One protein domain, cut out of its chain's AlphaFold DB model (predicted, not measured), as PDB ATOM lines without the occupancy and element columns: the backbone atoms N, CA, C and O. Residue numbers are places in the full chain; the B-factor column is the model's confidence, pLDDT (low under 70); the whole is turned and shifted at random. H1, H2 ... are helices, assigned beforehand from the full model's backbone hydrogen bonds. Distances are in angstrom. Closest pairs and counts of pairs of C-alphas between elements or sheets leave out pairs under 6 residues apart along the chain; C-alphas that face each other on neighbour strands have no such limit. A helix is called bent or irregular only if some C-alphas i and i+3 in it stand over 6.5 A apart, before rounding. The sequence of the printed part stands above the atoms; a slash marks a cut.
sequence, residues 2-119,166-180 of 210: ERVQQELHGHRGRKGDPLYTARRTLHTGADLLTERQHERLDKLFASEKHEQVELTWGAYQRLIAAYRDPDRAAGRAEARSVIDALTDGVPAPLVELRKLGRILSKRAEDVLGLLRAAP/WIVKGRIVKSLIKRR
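This is residues 2 to 119 and 166 to 180 of the 210 residues of the protein "DDE_Tnp_ISL3 domain-containing protein" of Kineosphaera limosa NBRC 100340 (UniProt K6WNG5). A long helix, H4, runs through the middle of the domain, and H5 folds back beside its later part as a helical hairpin, with H6 and H7 packed on H5. H2 and H3 lie on the side of H4 away from H5, the short H9 crosses H4, and H1 lies near the beginning of H4, followed by a loop whose residues 10 to 16 stick out. The printed part has 133 residues with nine named helices, H1 to H9 in order, and no named strand; the class is all helix. It is compact, with a radius of gyration of the C-alphas of 15.6 A, yet elongated, spanning 51 by 33 by 28 A.

H1 covers residues 2 to 9, from C-alpha 2 at (107.901, 80.990, 88.234). H2 is residues 18 to 27, irregular, with C-alphas 21 and 24 7.5 A apart, and H3 is residues 35 to 45, 15.3 A long. H4, residues 48 to 68, is 30.5 A long and ends at C-alpha 68, (104.752, 83.080, 113.886); it is irregular too, with C-alphas 49 and 52 7.7 A apart. H5 is residues 72 to 88, 24.2 A, and H6 is residues 95 to 106, 16.8 A. H7 is residues 108 to 113, H8 residues 166 to 169, and H9 residues 171 to 178, ending at C-alpha 178, (128.699, 82.360, 109.115).

H4 and H5 are the hubs, touching three helices each. They form a hairpin, a shallow tilt of 23 degrees, opposite ways; H4 touches H5 with residues 59 to 68 alone, and the closest C-alphas, of Ala 66 and Gly 75, are 3.9 A apart. H5 and H6 form another hairpin at 45 degrees, closest at C-alphas of Leu 86 and Gly 101, 4.5 A. H7 touches H5 at C-alphas 112 and 76, 5.8 A. H3 touches H4 only at the corner, at C-alphas 45 and 54, 6.2 A, and touches H2 at C-alphas 44 and 18, 7.0 A. H9 touches H4 with residues 51 to 58 of H4 alone, at a steep tilt of 57 degrees; C-alphas 173 and 55 are closest, 6.7 A. H1 and H8 are each close to H4 but not clearly touching, at 8.0 A and 6.3 A between closest C-alphas. Every O i to N i+4 pair is within hydrogen-bond range in H3, H5, H6, H7 and H9, against 2 of 4 in H1, 4 of 6 in H2 and 15 of 17 in H4; H8 is too short for such a pair.

The two C-alphas farthest apart, of His 11 and Pro 119, are 52.5 A apart. Residues 120 to 165 are not printed, and C-alphas 119 and 166 are 32.7 A apart across the cut. Of the links that are printed whole, none is long. The mean pLDDT of the printed part is 77.9; residues 2 to 16, 117 to 119 and 166 to 180 are under 70.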
ATOM      1  N   GLU A   2     108.163  81.358  89.644       51.44
ATOM      2  CA  GLU A   2     107.901  80.990  88.234       51.44
ATOM      3  C   GLU A   2     108.888  81.571  87.201       51.44
ATOM      4  O   GLU A   2     108.982  81.042  86.101       51.44
ATOM      5  N   ARG A   3     109.657  82.624  87.522       47.81
ATOM      6  CA  ARG A   3     110.621  83.229  86.576       47.81
ATOM      7  C   ARG A   3     111.937  82.452  86.443       47.81
ATOM      8  O   ARG A   3     112.315  82.119  85.330       47.81
ATOM      9  N   VAL A   4     112.554  82.058  87.560       54.44
ATOM     10  CA  VAL A   4     113.738  81.166  87.574       54.44
ATOM     11  C   VAL A   4     113.414  79.798  86.940       54.44
ATOM     12  O   VAL A   4     114.276  79.152  86.357       54.44
ATOM     13  N   GLN A   5     112.141  79.377  86.974       53.31
ATOM     14  CA  GLN A   5     111.660  78.162  86.300       53.31
ATOM     15  C   GLN A   5     111.706  78.244  84.768       53.31
ATOM     16  O   GLN A   5     111.939  77.221  84.130       53.31
ATOM     17  N   GLN A   6     111.475  79.420  84.175       53.44
ATOM     18  CA  GLN A   6     111.496  79.573  82.715       53.44
ATOM     19  C   GLN A   6     112.926  79.603  82.165       53.44
ATOM     20  O   GLN A   6     113.172  79.014  81.117       53.44
ATOM     21  N   GLU A   7     113.866  80.213  82.893       52.19
ATOM     22  CA  GLU A   7     115.281  80.276  82.494       52.19
ATOM     23  C   GLU A   7     115.991  78.918  82.569       52.19
ATOM     24  O   GLU A   7     116.863  78.650  81.749       52.19
ATOM     25  N   LEU A   8     115.618  78.039  83.509       55.06
ATOM     26  CA  LEU A   8     116.344  76.779  83.718       55.06
ATOM     27  C   LEU A   8     115.929  75.624  82.796       55.06
ATOM     28  O   LEU A   8     116.730  74.709  82.614       55.06
ATOM     29  N   HIS A   9     114.710  75.618  82.241       52.94
ATOM     30  CA  HIS A   9     114.167  74.380  81.661       52.94
ATOM     31  C   HIS A   9     113.729  74.421  80.202       52.94
ATOM     32  O   HIS A   9     113.464  73.342  79.689       52.94
ATOM     33  N   GLY A  10     113.661  75.570  79.518       50.97
ATOM     34  CA  GLY A  10     113.509  75.639  78.047       50.97
ATOM     35  C   GLY A  10     112.363  74.831  77.398       50.97
ATOM     36  O   GLY A  10     112.272  74.768  76.175       50.97
ATOM     37  N   HIS A  11     111.474  74.205  78.175       49.59
ATOM     38  CA  HIS A  11     110.543  73.188  77.705       49.59
ATOM     39  C   HIS A  11     109.176  73.364  78.360       49.59
ATOM     40  O   HIS A  11     109.020  73.471  79.579       49.59
ATOM     41  N   ARG A  12     108.143  73.360  77.518       55.97
ATOM     42  CA  ARG A  12     106.735  73.434  77.908       55.97
ATOM     43  C   ARG A  12     106.268  72.045  78.367       55.97
ATOM     44  O   ARG A  12     105.484  71.391  77.696       55.97
ATOM     45  N   GLY A  13     106.783  71.573  79.502       55.12
ATOM     46  CA  GLY A  13     106.464  70.249  80.043       55.12
ATOM     47  C   GLY A  13     106.713  70.171  81.545       55.12
ATOM     48  O   GLY A  13     107.838  70.020  81.989       55.12
ATOM     49  N   ARG A  14     105.643  70.264  82.344       59.69
ATOM     50  CA  ARG A  14     105.683  70.210  83.822       59.69
ATOM     51  C   ARG A  14     105.768  68.781  84.382       59.69
ATOM     52  O   ARG A  14     105.909  68.585  85.586       59.69
ATOM     53  N   LYS A  15     105.609  67.770  83.523       54.59
ATOM     54  CA  LYS A  15     105.529  66.358  83.907       54.59
ATOM     55  C   LYS A  15     106.947  65.801  84.067       54.59
ATOM     56  O   LYS A  15     107.606  65.531  83.073       54.59
ATOM     57  N   GLY A  16     107.391  65.645  85.314       65.88
ATOM     58  CA  GLY A  16     108.695  65.063  85.659       65.88
ATOM     59  C   GLY A  16     109.746  66.055  86.163       65.88
ATOM     60  O   GLY A  16     110.797  65.610  86.608       65.88
ATOM     61  N   ASP A  17     109.467  67.364  86.155       80.62
ATOM     62  CA  ASP A  17     110.361  68.362  86.756       80.62
ATOM     63  C   ASP A  17     110.379  68.206  88.295       80.62
ATOM     64  O   ASP A  17     109.336  68.400  88.941       80.62
ATOM     65  N   PRO A  18     111.543  67.896  88.906       82.19
ATOM     66  CA  PRO A  18     111.681  67.765  90.354       82.19
ATOM     67  C   PRO A  18     111.221  69.004  91.136       82.19
ATOM     68  O   PRO A  18     110.628  68.860  92.211       82.19
ATOM     69  N   LEU A  19     111.425  70.219  90.604       83.94
ATOM     70  CA  LEU A  19     110.955  71.460  91.231       83.94
ATOM     71  C   LEU A  19     109.431  71.574  91.176       83.94
ATOM     72  O   LEU A  19     108.799  71.968  92.163       83.94
ATOM     73  N   TYR A  20     108.828  71.217  90.040       84.19
ATOM     74  CA  TYR A  20     107.377  71.226  89.886       84.19
ATOM     75  C   TYR A  20     106.704  70.254  90.863       84.19
ATOM     76  O   TYR A  20     105.744  70.625  91.543       84.19
ATOM     77  N   THR A  21     107.249  69.043  91.010       85.81
ATOM     78  CA  THR A  21     106.756  68.047  91.972       85.81
ATOM     79  C   THR A  21     106.935  68.505  93.425       85.81
ATOM     80  O   THR A  21     106.059  68.267  94.259       85.81
ATOM     81  N   ALA A  22     108.026  69.208  93.742       88.44
ATOM     82  CA  ALA A  22     108.309  69.690  95.093       88.44
ATOM     83  C   ALA A  22     107.562  70.981  95.484       88.44
ATOM     84  O   ALA A  22     107.598  71.363  96.653       88.44
ATOM     85  N   ARG A  23     106.850  71.644  94.558       88.75
ATOM     86  CA  ARG A  23     106.199  72.954  94.776       88.75
ATOM     87  C   ARG A  23     105.390  73.035  96.075       88.75
ATOM     88  O   ARG A  23     105.514  74.006  96.816       88.75
ATOM     89  N   ARG A  24     104.562  72.028  96.370       89.69
ATOM     90  CA  ARG A  24     103.732  72.017  97.590       89.69
ATOM     91  C   ARG A  24     104.589  71.947  98.857       89.69
ATOM     92  O   ARG A  24     104.324  72.666  99.817       89.69
ATOM     93  N   THR A  25     105.629  71.121  98.836       90.00
ATOM     94  CA  THR A  25     106.607  70.988  99.921       90.00
ATOM     95  C   THR A  25     107.370  72.296 100.133       90.00
ATOM     96  O   THR A  25     107.497  72.749 101.263       90.00
ATOM     97  N   LEU A  26     107.774  72.969  99.049       88.56
ATOM     98  CA  LEU A  26     108.474  74.256  99.106       88.56
ATOM     99  C   LEU A  26     107.629  75.377  99.745       88.56
ATOM    100  O   LEU A  26     108.177  76.289 100.353       88.56
ATOM    101  N   HIS A  27     106.301  75.316  99.658       86.56
ATOM    102  CA  HIS A  27     105.422  76.304 100.297       86.56
ATOM    103  C   HIS A  27     104.981  75.934 101.715       86.56
ATOM    104  O   HIS A  27     104.397  76.769 102.409       86.56
ATOM    105  N   THR A  28     105.242  74.705 102.150       86.12
ATOM    106  CA  THR A  28     104.875  74.243 103.488       86.12
ATOM    107  C   THR A  28     105.912  74.739 104.493       86.12
ATOM    108  O   THR A  28     107.104  74.776 104.188       86.12
ATOM    109  N   GLY A  29     105.451  75.162 105.673       81.88
ATOM    110  CA  GLY A  29     106.340  75.554 106.766       81.88
ATOM    111  C   GLY A  29     107.273  74.400 107.117       81.88
ATOM    112  O   GLY A  29     106.822  73.262 107.215       81.88
ATOM    113  N   ALA A  30     108.564  74.669 107.270       83.88
ATOM    114  CA  ALA A  30     109.556  73.629 107.536       83.88
ATOM    115  C   ALA A  30     109.367  72.910 108.884       83.88
ATOM    116  O   ALA A  30     109.881  71.817 109.080       83.88
ATOM    117  N   ASP A  31     108.607  73.516 109.794       80.00
ATOM    118  CA  ASP A  31     108.109  72.942 111.045       80.00
ATOM    119  C   ASP A  31     106.983  71.910 110.842       80.00
ATOM    120  O   ASP A  31     106.721  71.090 111.716       80.00
ATOM    121  N   LEU A  32     106.315  71.946 109.688       84.44
ATOM    122  CA  LEU A  32     105.172  71.096 109.338       84.44
ATOM    123  C   LEU A  32     105.538  69.972 108.359       84.44
ATOM    124  O   LEU A  32     104.672  69.197 107.948       84.44
ATOM    125  N   LEU A  33     106.797  69.916 107.938       85.00
ATOM    126  CA  LEU A  33     107.294  68.911 107.016       85.00
ATOM    127  C   LEU A  33     107.675  67.633 107.768       85.00
ATOM    128  O   LEU A  33     108.253  67.652 108.850       85.00
ATOM    129  N   THR A  34     107.346  66.501 107.157       88.94
ATOM    130  CA  THR A  34     107.793  65.181 107.612       88.94
ATOM    131  C   THR A  34     109.264  64.963 107.270       88.94
ATOM    132  O   THR A  34     109.771  65.521 106.297       88.94
ATOM    133  N   GLU A  35     109.927  64.060 107.988       84.00
ATOM    134  CA  GLU A  35     111.332  63.720 107.729       84.00
ATOM    135  C   GLU A  35     111.582  63.290 106.276       84.00
ATOM    136  O   GLU A  35     112.465  63.799 105.596       84.00
ATOM    137  N   ARG A  36     110.694  62.458 105.718       87.50
ATOM    138  CA  ARG A  36     110.768  62.044 104.307       87.50
ATOM    139  C   ARG A  36     110.632  63.212 103.325       87.50
ATOM    140  O   ARG A  36     111.096  63.121 102.190       87.50
ATOM    141  N   GLN A  37     109.934  64.285 103.700       88.31
ATOM    142  CA  GLN A  37     109.844  65.493 102.877       88.31
ATOM    143  C   GLN A  37     111.118  66.333 102.981       88.31
ATOM    144  O   GLN A  37     111.535  66.871 101.956       88.31
ATOM    145  N   HIS A  38     111.752  66.390 104.157       85.50
ATOM    146  CA  HIS A  38     113.074  66.995 104.332       85.50
ATOM    147  C   HIS A  38     114.117  66.313 103.457       85.50
ATOM    148  O   HIS A  38     114.717  66.968 102.614       85.50
ATOM    149  N   GLU A  39     114.218  64.986 103.527       85.69
ATOM    150  CA  GLU A  39     115.160  64.218 102.705       85.69
ATOM    151  C   GLU A  39     114.964  64.453 101.198       85.69
ATOM    152  O   GLU A  39     115.920  64.488 100.423       85.69
ATOM    153  N   ARG A  40     113.713  64.609 100.747       87.12
ATOM    154  CA  ARG A  40     113.418  64.922  99.341       87.12
ATOM    155  C   ARG A  40     113.878  66.324  98.957       87.12
ATOM    156  O   ARG A  40     114.365  66.492  97.843       87.12
ATOM    157  N   LEU A  41     113.719  67.309  99.842       89.06
ATOM    158  CA  LEU A  41     114.240  68.657  99.618       89.06
ATOM    159  C   LEU A  41     115.770  68.668  99.632       89.06
ATOM    160  O   LEU A  41     116.365  69.287  98.759       89.06
ATOM    161  N   ASP A  42     116.405  67.924 100.534       87.06
ATOM    162  CA  ASP A  42     117.865  67.811 100.583       87.06
ATOM    163  C   ASP A  42     118.422  67.212  99.287       87.06
ATOM    164  O   ASP A  42     119.386  67.727  98.719       87.06
ATOM    165  N   LYS A  43     117.775  66.167  98.754       88.31
ATOM    166  CA  LYS A  43     118.122  65.597  97.442       88.31
ATOM    167  C   LYS A  43     117.898  66.592  96.303       88.31
ATOM    168  O   LYS A  43     118.720  66.668  95.396       88.31
ATOM    169  N   LEU A  44     116.805  67.358  96.342       88.19
ATOM    170  CA  LEU A  44     116.492  68.375  95.335       88.19
ATOM    171  C   LEU A  44     117.538  69.498  95.312       88.19
ATOM    172  O   LEU A  44     117.952  69.927  94.234       88.19
ATOM    173  N   PHE A  45     117.972  69.955  96.485       87.44
ATOM    174  CA  PHE A  45     118.943  71.037  96.648       87.44
ATOM    175  C   PHE A  45     120.404  70.583  96.550       87.44
ATOM    176  O   PHE A  45     121.301  71.414  96.498       87.44
ATOM    177  N   ALA A  46     120.672  69.278  96.441       86.81
ATOM    178  CA  ALA A  46     122.024  68.775  96.201       86.81
ATOM    179  C   ALA A  46     122.616  69.237  94.853       86.81
ATOM    180  O   ALA A  46     123.831  69.196  94.678       86.81
ATOM    181  N   SER A  47     121.776  69.666  93.904       83.44
ATOM    182  CA  SER A  47     122.213  70.232  92.629       83.44
ATOM    183  C   SER A  47     122.446  71.739  92.730       83.44
ATOM    184  O   SER A  47     121.538  72.484  93.099       83.44
ATOM    185  N   GLU A  48     123.612  72.205  92.277       79.00
ATOM    186  CA  GLU A  48     123.948  73.638  92.190       79.00
ATOM    187  C   GLU A  48     122.952  74.434  91.330       79.00
ATOM    188  O   GLU A  48     122.699  75.609  91.588       79.00
ATOM    189  N   LYS A  49     122.277  73.773  90.375       81.81
ATOM    190  CA  LYS A  49     121.207  74.372  89.554       81.81
ATOM    191  C   LYS A  49     120.047  74.929  90.389       81.81
ATOM    192  O   LYS A  49     119.294  75.771  89.906       81.81
ATOM    193  N   HIS A  50     119.880  74.457  91.625       85.62
ATOM    194  CA  HIS A  50     118.806  74.862  92.525       85.62
ATOM    195  C   HIS A  50     119.280  75.745  93.688       85.62
ATOM    196  O   HIS A  50     118.471  76.035  94.569       85.62
ATOM    197  N   GLU A  51     120.526  76.238  93.682       83.94
ATOM    198  CA  GLU A  51     121.072  77.090  94.755       83.94
ATOM    199  C   GLU A  51     120.176  78.308  95.032       83.94
ATOM    200  O   GLU A  51     119.812  78.608  96.172       83.94
ATOM    201  N   GLN A  52     119.753  79.001  93.973       83.88
ATOM    202  CA  GLN A  52     118.883  80.165  94.112       83.88
ATOM    203  C   GLN A  52     117.523  79.809  94.726       83.88
ATOM    204  O   GLN A  52     116.939  80.601  95.479       83.88
ATOM    205  N   VAL A  53     117.013  78.619  94.402       86.69
ATOM    206  CA  VAL A  53     115.744  78.111  94.922       86.69
ATOM    207  C   VAL A  53     115.884  77.772  96.402       86.69
ATOM    208  O   VAL A  53     115.038  78.206  97.184       86.69
ATOM    209  N   GLU A  54     116.961  77.088  96.792       87.06
ATOM    210  CA  GLU A  54     117.280  76.756  98.185       87.06
ATOM    211  C   GLU A  54     117.380  78.021  99.044       87.06
ATOM    212  O   GLU A  54     116.718  78.132 100.078       87.06
ATOM    213  N   LEU A  55     118.150  79.014  98.592       86.94
ATOM    214  CA  LEU A  55     118.353  80.266  99.322       86.94
ATOM    215  C   LEU A  55     117.055  81.052  99.512       86.94
ATOM    216  O   LEU A  55     116.765  81.539 100.607       86.94
ATOM    217  N   THR A  56     116.253  81.160  98.452       87.56
ATOM    218  CA  THR A  56     114.962  81.854  98.526       87.56
ATOM    219  C   THR A  56     113.992  81.104  99.434       87.56
ATOM    220  O   THR A  56     113.280  81.729 100.219       87.56
ATOM    221  N   TRP A  57     113.968  79.771  99.350       90.00
ATOM    222  CA  TRP A  57     113.150  78.931 100.214       90.00
ATOM    223  C   TRP A  57     113.553  79.113 101.682       90.00
ATOM    224  O   TRP A  57     112.699  79.437 102.501       90.00
ATOM    225  N   GLY A  58     114.845  79.046 102.010       89.06
ATOM    226  CA  GLY A  58     115.345  79.279 103.368       89.06
ATOM    227  C   GLY A  58     114.975  80.663 103.917       89.06
ATOM    228  O   GLY A  58     114.500  80.771 105.048       89.06
ATOM    229  N   ALA A  59     115.117  81.722 103.114       87.62
ATOM    230  CA  ALA A  59     114.702  83.070 103.505       87.62
ATOM    231  C   ALA A  59     113.183  83.170 103.744       87.62
ATOM    232  O   ALA A  59     112.753  83.747 104.743       87.62
ATOM    233  N   TYR A  60     112.373  82.568 102.868       87.50
ATOM    234  CA  TYR A  60     110.917  82.507 103.016       87.50
ATOM    235  C   TYR A  60     110.504  81.802 104.313       87.50
ATOM    236  O   TYR A  60     109.659  82.308 105.050       87.50
ATOM    237  N   GLN A  61     111.140  80.676 104.637       89.38
ATOM    238  CA  GLN A  61     110.840  79.928 105.856       89.38
ATOM    239  C   GLN A  61     111.219  80.698 107.124       89.38
ATOM    240  O   GLN A  61     110.442  80.725 108.077       89.38
ATOM    241  N   ARG A  62     112.376  81.376 107.133       91.31
ATOM    242  CA  ARG A  62     112.784  82.239 108.253       91.31
ATOM    243  C   ARG A  62     111.821  83.409 108.453       91.31
ATOM    244  O   ARG A  62     111.482  83.726 109.588       91.31
ATOM    245  N   LEU A  63     111.310  84.002 107.370       88.69
ATOM    246  CA  LEU A  63     110.265  85.026 107.461       88.69
ATOM    247  C   LEU A  63     108.959  84.461 108.030       88.69
ATOM    248  O   LEU A  63     108.379  85.083 108.914       88.69
ATOM    249  N   ILE A  64     108.502  83.283 107.588       86.81
ATOM    250  CA  ILE A  64     107.322  82.631 108.184       86.81
ATOM    251  C   ILE A  64     107.528  82.404 109.684       86.81
ATOM    252  O   ILE A  64     106.626  82.703 110.466       86.81
ATOM    253  N   ALA A  65     108.696  81.893 110.083       86.69
ATOM    254  CA  ALA A  65     109.025  81.664 111.484       86.69
ATOM    255  C   ALA A  65     108.984  82.974 112.286       86.69
ATOM    256  O   ALA A  65     108.300  83.033 113.302       86.69
ATOM    257  N   ALA A  66     109.601  84.042 111.773       90.31
ATOM    258  CA  ALA A  66     109.564  85.374 112.374       90.31
ATOM    259  C   ALA A  66     108.132  85.908 112.575       90.31
ATOM    260  O   ALA A  66     107.831  86.502 113.606       90.31
ATOM    261  N   TYR A  67     107.232  85.679 111.614       88.00
ATOM    262  CA  TYR A  67     105.825  86.082 111.732       88.00
ATOM    263  C   TYR A  67     105.009  85.246 112.715       88.00
ATOM    264  O   TYR A  67     104.003  85.731 113.235       88.00
ATOM    265  N   ARG A  68     105.408  83.993 112.943       88.62
ATOM    266  CA  ARG A  68     104.752  83.080 113.886       88.62
ATOM    267  C   ARG A  68     105.325  83.169 115.299       88.62
ATOM    268  O   ARG A  68     104.728  82.582 116.200       88.62
ATOM    269  N   ASP A  69     106.445  83.863 115.488       86.50
ATOM    270  CA  ASP A  69     107.097  83.985 116.787       86.50
ATOM    271  C   ASP A  69     106.163  84.690 117.794       86.50
ATOM    272  O   ASP A  69     105.657  85.785 117.503       86.50
ATOM    273  N   PRO A  70     105.876  84.075 118.958       87.06
ATOM    274  CA  PRO A  70     105.074  84.720 119.994       87.06
ATOM    275  C   PRO A  70     105.748  85.983 120.548       87.06
ATOM    276  O   PRO A  70     105.047  86.919 120.940       87.06
ATOM    277  N   ASP A  71     107.082  86.035 120.557       89.19
ATOM    278  CA  ASP A  71     107.839  87.234 120.884       89.19
ATOM    279  C   ASP A  71     108.026  88.090 119.625       89.19
ATOM    280  O   ASP A  71     108.803  87.803 118.712       89.19
ATOM    281  N   ARG A  72     107.312  89.218 119.594       89.50
ATOM    282  CA  ARG A  72     107.360  90.167 118.478       89.50
ATOM    283  C   ARG A  72     108.725  90.822 118.307       89.50
ATOM    284  O   ARG A  72     109.101  91.124 117.174       89.50
ATOM    285  N   ALA A  73     109.467  91.042 119.391       90.12
ATOM    286  CA  ALA A  73     110.808  91.605 119.305       90.12
ATOM    287  C   ALA A  73     111.770  90.593 118.668       90.12
ATOM    288  O   ALA A  73     112.516  90.963 117.756       90.12
ATOM    289  N   ALA A  74     111.688  89.323 119.080       88.62
ATOM    290  CA  ALA A  74     112.449  88.228 118.482       88.62
ATOM    291  C   ALA A  74     112.099  88.039 116.997       88.62
ATOM    292  O   ALA A  74     112.991  88.059 116.145       88.62
ATOM    293  N   GLY A  75     110.806  87.984 116.663       90.44
ATOM    294  CA  GLY A  75     110.342  87.904 115.278       90.44
ATOM    295  C   GLY A  75     110.835  89.077 114.425       90.44
ATOM    296  O   GLY A  75     111.347  88.885 113.322       90.44
ATOM    297  N   ARG A  76     110.767  90.312 114.939       92.81
ATOM    298  CA  ARG A  76     111.283  91.499 114.238       92.81
ATOM    299  C   ARG A  76     112.794  91.418 114.014       92.81
ATOM    300  O   ARG A  76     113.261  91.756 112.926       92.81
ATOM    301  N   ALA A  77     113.556  90.988 115.019       92.00
ATOM    302  CA  ALA A  77     115.001  90.815 114.903       92.00
ATOM    303  C   ALA A  77     115.358  89.763 113.840       92.00
ATOM    304  O   ALA A  77     116.241  89.998 113.011       92.00
ATOM    305  N   GLU A  78     114.626  88.650 113.798       90.62
ATOM    306  CA  GLU A  78     114.821  87.597 112.801       90.62
ATOM    307  C   GLU A  78     114.472  88.078 111.386       90.62
ATOM    308  O   GLU A  78     115.270  87.920 110.458       90.62
ATOM    309  N   ALA A  79     113.334  88.759 111.208       90.62
ATOM    310  CA  ALA A  79     112.961  89.353 109.925       90.62
ATOM    311  C   ALA A  79     114.015  90.362 109.435       90.62
ATOM    312  O   ALA A  79     114.387  90.350 108.259       90.62
ATOM    313  N   ARG A  80     114.566  91.188 110.338       93.94
ATOM    314  CA  ARG A  80     115.665  92.104 110.006       93.94
ATOM    315  C   ARG A  80     116.925  91.344 109.600       93.94
ATOM    316  O   ARG A  80     117.543  91.701 108.601       93.94
ATOM    317  N   SER A  81     117.278  90.277 110.320       92.50
ATOM    318  CA  SER A  81     118.420  89.427 109.971       92.50
ATOM    319  C   SER A  81     118.285  88.831 108.569       92.50
ATOM    320  O   SER A  81     119.287  88.755 107.859       92.50
ATOM    321  N   VAL A  82     117.082  88.411 108.164       91.00
ATOM    322  CA  VAL A  82     116.835  87.903 106.808       91.00
ATOM    323  C   VAL A  82     117.033  89.003 105.765       91.00
ATOM    324  O   VAL A  82     117.709  88.765 104.767       91.00
ATOM    325  N   ILE A  83     116.493  90.205 105.995       90.38
ATOM    326  CA  ILE A  83     116.647  91.342 105.072       90.38
ATOM    327  C   ILE A  83     118.124  91.717 104.908       90.38
ATOM    328  O   ILE A  83     118.593  91.836 103.775       90.38
ATOM    329  N   ASP A  84     118.869  91.848 106.008       90.38
ATOM    330  CA  ASP A  84     120.307  92.147 105.974       90.38
ATOM    331  C   ASP A  84     121.069  91.057 105.189       90.38
ATOM    332  O   ASP A  84     121.857  91.352 104.292       90.38
ATOM    333  N   ALA A  85     120.784  89.777 105.459       88.00
ATOM    334  CA  ALA A  85     121.441  88.657 104.785       88.00
ATOM    335  C   ALA A  85     121.140  88.598 103.276       88.00
ATOM    336  O   ALA A  85     122.017  88.241 102.491       88.00
ATOM    337  N   LEU A  86     119.926  88.964 102.855       88.44
ATOM    338  CA  LEU A  86     119.567  89.066 101.437       88.44
ATOM    339  C   LEU A  86     120.170  90.299 100.755       88.44
ATOM    340  O   LEU A  86     120.371  90.285  99.541       88.44
ATOM    341  N   THR A  87     120.434  91.362 101.514       87.19
ATOM    342  CA  THR A  87     121.017  92.603 100.990       87.19
ATOM    343  C   THR A  87     122.509  92.428 100.716       87.19
ATOM    344  O   THR A  87     122.957  92.745  99.614       87.19
ATOM    345  N   ASP A  88     123.243  91.842 101.667       83.88
ATOM    346  CA  ASP A  88     124.713  91.827 101.638       83.88
ATOM    347  C   ASP A  88     125.320  90.430 101.439       83.88
ATOM    348  O   ASP A  88     126.468  90.292 101.021       83.88
ATOM    349  N   GLY A  89     124.574  89.366 101.743       83.00
ATOM    350  CA  GLY A  89     125.107  88.000 101.774       83.00
ATOM    351  C   GLY A  89     125.008  87.235 100.453       83.00
ATOM    352  O   GLY A  89     125.578  86.148 100.337       83.00
ATOM    353  N   VAL A  90     124.275  87.759  99.469       82.88
ATOM    354  CA  VAL A  90     123.924  87.030  98.243       82.88
ATOM    355  C   VAL A  90     125.046  87.130  97.194       82.88
ATOM    356  O   VAL A  90     125.383  88.244  96.783       82.88
ATOM    357  N   PRO A  91     125.593  85.994  96.703       81.75
ATOM    358  CA  PRO A  91     126.604  85.974  95.645       81.75
ATOM    359  C   PRO A  91     126.185  86.730  94.377       81.75
ATOM    360  O   PRO A  91     125.016  86.728  93.986       81.75
ATOM    361  N   ALA A  92     127.158  87.344  93.695       80.06
ATOM    362  CA  ALA A  92     126.922  88.147  92.491       80.06
ATOM    363  C   ALA A  92     126.151  87.424  91.361       80.06
ATOM    364  O   ALA A  92     125.285  88.075  90.773       80.06
ATOM    365  N   PRO A  93     126.375  86.118  91.089       82.56
ATOM    366  CA  PRO A  93     125.635  85.391  90.052       82.56
ATOM    367  C   PRO A  93     124.128  85.256  90.324       82.56
ATOM    368  O   PRO A  93     123.348  85.078  89.394       82.56
ATOM    369  N   LEU A  94     123.680  85.388  91.580       82.75
ATOM    370  CA  LEU A  94     122.275  85.221  91.965       82.75
ATOM    371  C   LEU A  94     121.487  86.530  91.805       82.75
ATOM    372  O   LEU A  94     120.957  87.105  92.765       82.75
ATOM    373  N   VAL A  95     121.422  87.021  90.566       84.00
ATOM    374  CA  VAL A  95     120.919  88.360  90.215       84.00
ATOM    375  C   VAL A  95     119.491  88.607  90.716       84.00
ATOM    376  O   VAL A  95     119.239  89.652  91.324       84.00
ATOM    377  N   GLU A  96     118.558  87.665  90.542       84.56
ATOM    378  CA  GLU A  96     117.173  87.869  91.008       84.56
ATOM    379  C   GLU A  96     117.062  87.878  92.537       84.56
ATOM    380  O   GLU A  96     116.235  88.601  93.094       84.56
ATOM    381  N   LEU A  97     117.927  87.140  93.240       83.06
ATOM    382  CA  LEU A  97     117.924  87.137  94.701       83.06
ATOM    383  C   LEU A  97     118.481  88.460  95.254       83.06
ATOM    384  O   LEU A  97     117.922  89.015  96.198       83.06
ATOM    385  N   ARG A  98     119.490  89.043  94.594       85.06
ATOM    386  CA  ARG A  98     119.948  90.419  94.865       85.06
ATOM    387  C   ARG A  98     118.859  91.456  94.604       85.06
ATOM    388  O   ARG A  98     118.709  92.396  95.384       85.06
ATOM    389  N   LYS A  99     118.090  91.312  93.518       88.19
ATOM    390  CA  LYS A  99     116.942  92.196  93.246       88.19
ATOM    391  C   LYS A  99     115.920  92.113  94.382       88.19
ATOM    392  O   LYS A  99     115.495  93.156  94.875       88.19
ATOM    393  N   LEU A 100     115.590  90.904  94.840       85.81
ATOM    394  CA  LEU A 100     114.700  90.702  95.982       85.81
ATOM    395  C   LEU A 100     115.248  91.353  97.259       85.81
ATOM    396  O   LEU A 100     114.515  92.095  97.909       85.81
ATOM    397  N   GLY A 101     116.527  91.143  97.584       86.94
ATOM    398  CA  GLY A 101     117.179  91.767  98.738       86.94
ATOM    399  C   GLY A 101     117.065  93.292  98.722       86.94
ATOM    400  O   GLY A 101     116.629  93.893  99.699       86.94
ATOM    401  N   ARG A 102     117.327  93.926  97.570       90.56
ATOM    402  CA  ARG A 102     117.162  95.382  97.400       90.56
ATOM    403  C   ARG A 102     115.719  95.846  97.599       90.56
ATOM    404  O   ARG A 102     115.501  96.892  98.205       90.56
ATOM    405  N   ILE A 103     114.738  95.105  97.078       91.25
ATOM    406  CA  ILE A 103     113.313  95.439  97.239       91.25
ATOM    407  C   ILE A 103     112.912  95.347  98.714       91.25
ATOM    408  O   ILE A 103     112.267  96.258  99.230       91.25
ATOM    409  N   LEU A 104     113.315  94.274  99.394       88.00
ATOM    410  CA  LEU A 104     113.012  94.069 100.806       88.00
ATOM    411  C   LEU A 104     113.710  95.094 101.699       88.00
ATOM    412  O   LEU A 104     113.091  95.576 102.638       88.00
ATOM    413  N   SER A 105     114.945  95.482 101.379       90.62
ATOM    414  CA  SER A 105     115.668  96.541 102.093       90.62
ATOM    415  C   SER A 105     114.942  97.887 101.996       90.62
ATOM    416  O   SER A 105     114.685  98.529 103.013       90.62
ATOM    417  N   LYS A 106     114.482  98.266 100.793       93.31
ATOM    418  CA  LYS A 106     113.678  99.487 100.587       93.31
ATOM    419  C   LYS A 106     112.360  99.488 101.361       93.31
ATOM    420  O   LYS A 106     111.877 100.553 101.721       93.31
ATOM    421  N   ARG A 107     111.774  98.311 101.589       90.81
ATOM    422  CA  ARG A 107     110.501  98.132 102.308       90.81
ATOM    423  C   ARG A 107     110.687  97.574 103.715       90.81
ATOM    424  O   ARG A 107     109.739  97.048 104.293       90.81
ATOM    425  N   ALA A 108     111.899  97.651 104.264       90.06
ATOM    426  CA  ALA A 108     112.207  96.994 105.526       90.06
ATOM    427  C   ALA A 108     111.302  97.505 106.648       90.06
ATOM    428  O   ALA A 108     110.781  96.707 107.418       90.06
ATOM    429  N   GLU A 109     111.042  98.810 106.701       90.00
ATOM    430  CA  GLU A 109     110.165  99.386 107.722       90.00
ATOM    431  C   GLU A 109     108.707  98.936 107.598       90.00
ATOM    432  O   GLU A 109     108.069  98.701 108.622       90.00
ATOM    433  N   ASP A 110     108.195  98.728 106.383       89.19
ATOM    434  CA  ASP A 110     106.840  98.206 106.173       89.19
ATOM    435  C   ASP A 110     106.737  96.757 106.665       89.19
ATOM    436  O   ASP A 110     105.837  96.396 107.425       89.19
ATOM    437  N   VAL A 111     107.708  95.927 106.269       84.06
ATOM    438  CA  VAL A 111     107.788  94.506 106.635       84.06
ATOM    439  C   VAL A 111     107.949  94.345 108.148       84.06
ATOM    440  O   VAL A 111     107.232  93.571 108.777       84.06
ATOM    441  N   LEU A 112     108.859  95.105 108.758       88.38
ATOM    442  CA  LEU A 112     109.085  95.088 110.206       88.38
ATOM    443  C   LEU A 112     107.940  95.762 110.972       88.38
ATOM    444  O   LEU A 112     107.714  95.444 112.140       88.38
ATOM    445  N   GLY A 113     107.201  96.666 110.327       88.62
ATOM    446  CA  GLY A 113     106.011  97.318 110.862       88.62
ATOM    447  C   GLY A 113     104.913  96.331 111.248       88.62
ATOM    448  O   GLY A 113     104.284  96.494 112.292       88.62
ATOM    449  N   LEU A 114     104.756  95.251 110.477       82.88
ATOM    450  CA  LEU A 114     103.819  94.153 110.761       82.88
ATOM    451  C   LEU A 114     104.166  93.365 112.038       82.88
ATOM    452  O   LEU A 114     103.322  92.655 112.589       82.88
ATOM    453  N   LEU A 115     105.408  93.483 112.506       84.38
ATOM    454  CA  LEU A 115     105.928  92.843 113.713       84.38
ATOM    455  C   LEU A 115     106.051  93.826 114.883       84.38
ATOM    456  O   LEU A 115     106.675  93.505 115.893       84.38
ATOM    457  N   ARG A 116     105.455  95.019 114.786       79.62
ATOM    458  CA  ARG A 116     105.342  95.928 115.932       79.62
ATOM    459  C   ARG A 116     104.447  95.289 116.990       79.62
ATOM    460  O   ARG A 116     103.398  94.725 116.677       79.62
ATOM    461  N   ALA A 117     104.858  95.387 118.250       63.81
ATOM    462  CA  ALA A 117     103.973  95.058 119.354       63.81
ATOM    463  C   ALA A 117     102.731  95.953 119.250       63.81
ATOM    464  O   ALA A 117     102.856  97.175 119.145       63.81
ATOM    465  N   ALA A 118     101.537  95.359 119.272       57.53
ATOM    466  CA  ALA A 118     100.355  96.140 119.599       57.53
ATOM    467  C   ALA A 118     100.623  96.787 120.968       57.53
ATOM    468  O   ALA A 118     101.115  96.076 121.855       57.53
ATOM    469  N   PRO A 119     100.341  98.091 121.167       52.03
ATOM    470  CA  PRO A 119     100.317  98.628 122.515       52.03
ATOM    471  C   PRO A 119      99.411  97.701 123.315       52.03
ATOM    472  O   PRO A 119      98.309  97.376 122.869       52.03
ATOM    473  N   TRP A 166     115.689  73.573 111.594       46.31
ATOM    474  CA  TRP A 166     116.709  72.770 110.914       46.31
ATOM    475  C   TRP A 166     117.209  73.407 109.602       46.31
ATOM    476  O   TRP A 166     118.300  73.081 109.157       46.31
ATOM    477  N   ILE A 167     116.483  74.381 109.037       49.41
ATOM    478  CA  ILE A 167     116.904  75.269 107.934       49.41
ATOM    479  C   ILE A 167     118.240  75.963 108.210       49.41
ATOM    480  O   ILE A 167     119.037  76.170 107.296       49.41
ATOM    481  N   VAL A 168     118.539  76.261 109.477       48.56
ATOM    482  CA  VAL A 168     119.844  76.783 109.906       48.56
ATOM    483  C   VAL A 168     120.969  75.767 109.633       48.56
ATOM    484  O   VAL A 168     122.143  76.121 109.691       48.56
ATOM    485  N   LYS A 169     120.656  74.505 109.299       41.66
ATOM    486  CA  LYS A 169     121.633  73.457 108.981       41.66
ATOM    487  C   LYS A 169     121.988  73.303 107.499       41.66
ATOM    488  O   LYS A 169     123.008  72.648 107.261       41.66
ATOM    489  N   GLY A 170     121.269  73.927 106.560       48.62
ATOM    490  CA  GLY A 170     121.601  73.880 105.128       48.62
ATOM    491  C   GLY A 170     123.007  74.427 104.857       48.62
ATOM    492  O   GLY A 170     123.387  75.455 105.422       48.62
ATOM    493  N   ARG A 171     123.814  73.733 104.039       51.16
ATOM    494  CA  ARG A 171     125.234  74.081 103.791       51.16
ATOM    495  C   ARG A 171     125.408  75.534 103.327       51.16
ATOM    496  O   ARG A 171     126.353  76.197 103.754       51.16
ATOM    497  N   ILE A 172     124.465  76.050 102.539       47.22
ATOM    498  CA  ILE A 172     124.530  77.395 101.952       47.22
ATOM    499  C   ILE A 172     123.905  78.453 102.883       47.22
ATOM    500  O   ILE A 172     124.497  79.514 103.089       47.22
ATOM    501  N   VAL A 173     122.795  78.145 103.571       49.19
ATOM    502  CA  VAL A 173     122.199  79.026 104.605       49.19
ATOM    503  C   VAL A 173     123.153  79.216 105.796       49.19
ATOM    504  O   VAL A 173     123.312  80.334 106.291       49.19
ATOM    505  N   LYS A 174     123.890  78.166 106.195       47.47
ATOM    506  CA  LYS A 174     125.007  78.266 107.151       47.47
ATOM    507  C   LYS A 174     126.101  79.208 106.663       47.47
ATOM    508  O   LYS A 174     126.631  79.961 107.470       47.47
ATOM    509  N   SER A 175     126.450  79.176 105.376       47.84
ATOM    510  CA  SER A 175     127.470  80.057 104.787       47.84
ATOM    511  C   SER A 175     127.033  81.528 104.808       47.84
ATOM    512  O   SER A 175     127.819  82.410 105.158       47.84
ATOM    513  N   LEU A 176     125.746  81.786 104.548       43.66
ATOM    514  CA  LEU A 176     125.137  83.117 104.631       43.66
ATOM    515  C   LEU A 176     125.161  83.684 106.064       43.66
ATOM    516  O   LEU A 176     125.438  84.863 106.259       43.66
ATOM    517  N   ILE A 177     124.931  82.833 107.070       46.59
ATOM    518  CA  ILE A 177     124.963  83.199 108.498       46.59
ATOM    519  C   ILE A 177     126.407  83.315 109.022       46.59
ATOM    520  O   ILE A 177     126.728  84.233 109.778       46.59
ATOM    521  N   LYS A 178     127.314  82.421 108.611       37.62
ATOM    522  CA  LYS A 178     128.699  82.360 109.115       37.62
ATOM    523  C   LYS A 178     129.556  83.542 108.655       37.62
ATOM    524  O   LYS A 178     130.493  83.904 109.362       37.62
ATOM    525  N   ARG A 179     129.207  84.194 107.538       38.41
ATOM    526  CA  ARG A 179     129.868  85.425 107.066       38.41
ATOM    527  C   ARG A 179     129.579  86.669 107.921       38.41
ATOM    528  O   ARG A 179     130.275  87.664 107.765       38.41
ATOM    529  N   ARG A 180     128.628  86.612 108.866       36.66
ATOM    530  CA  ARG A 180     128.303  87.723 109.778       36.66
ATOM    531  C   ARG A 180     128.501  87.335 111.249       36.66
ATOM    532  O   ARG A 180     127.584  87.426 112.056       36.66
TER     533      ARG A 180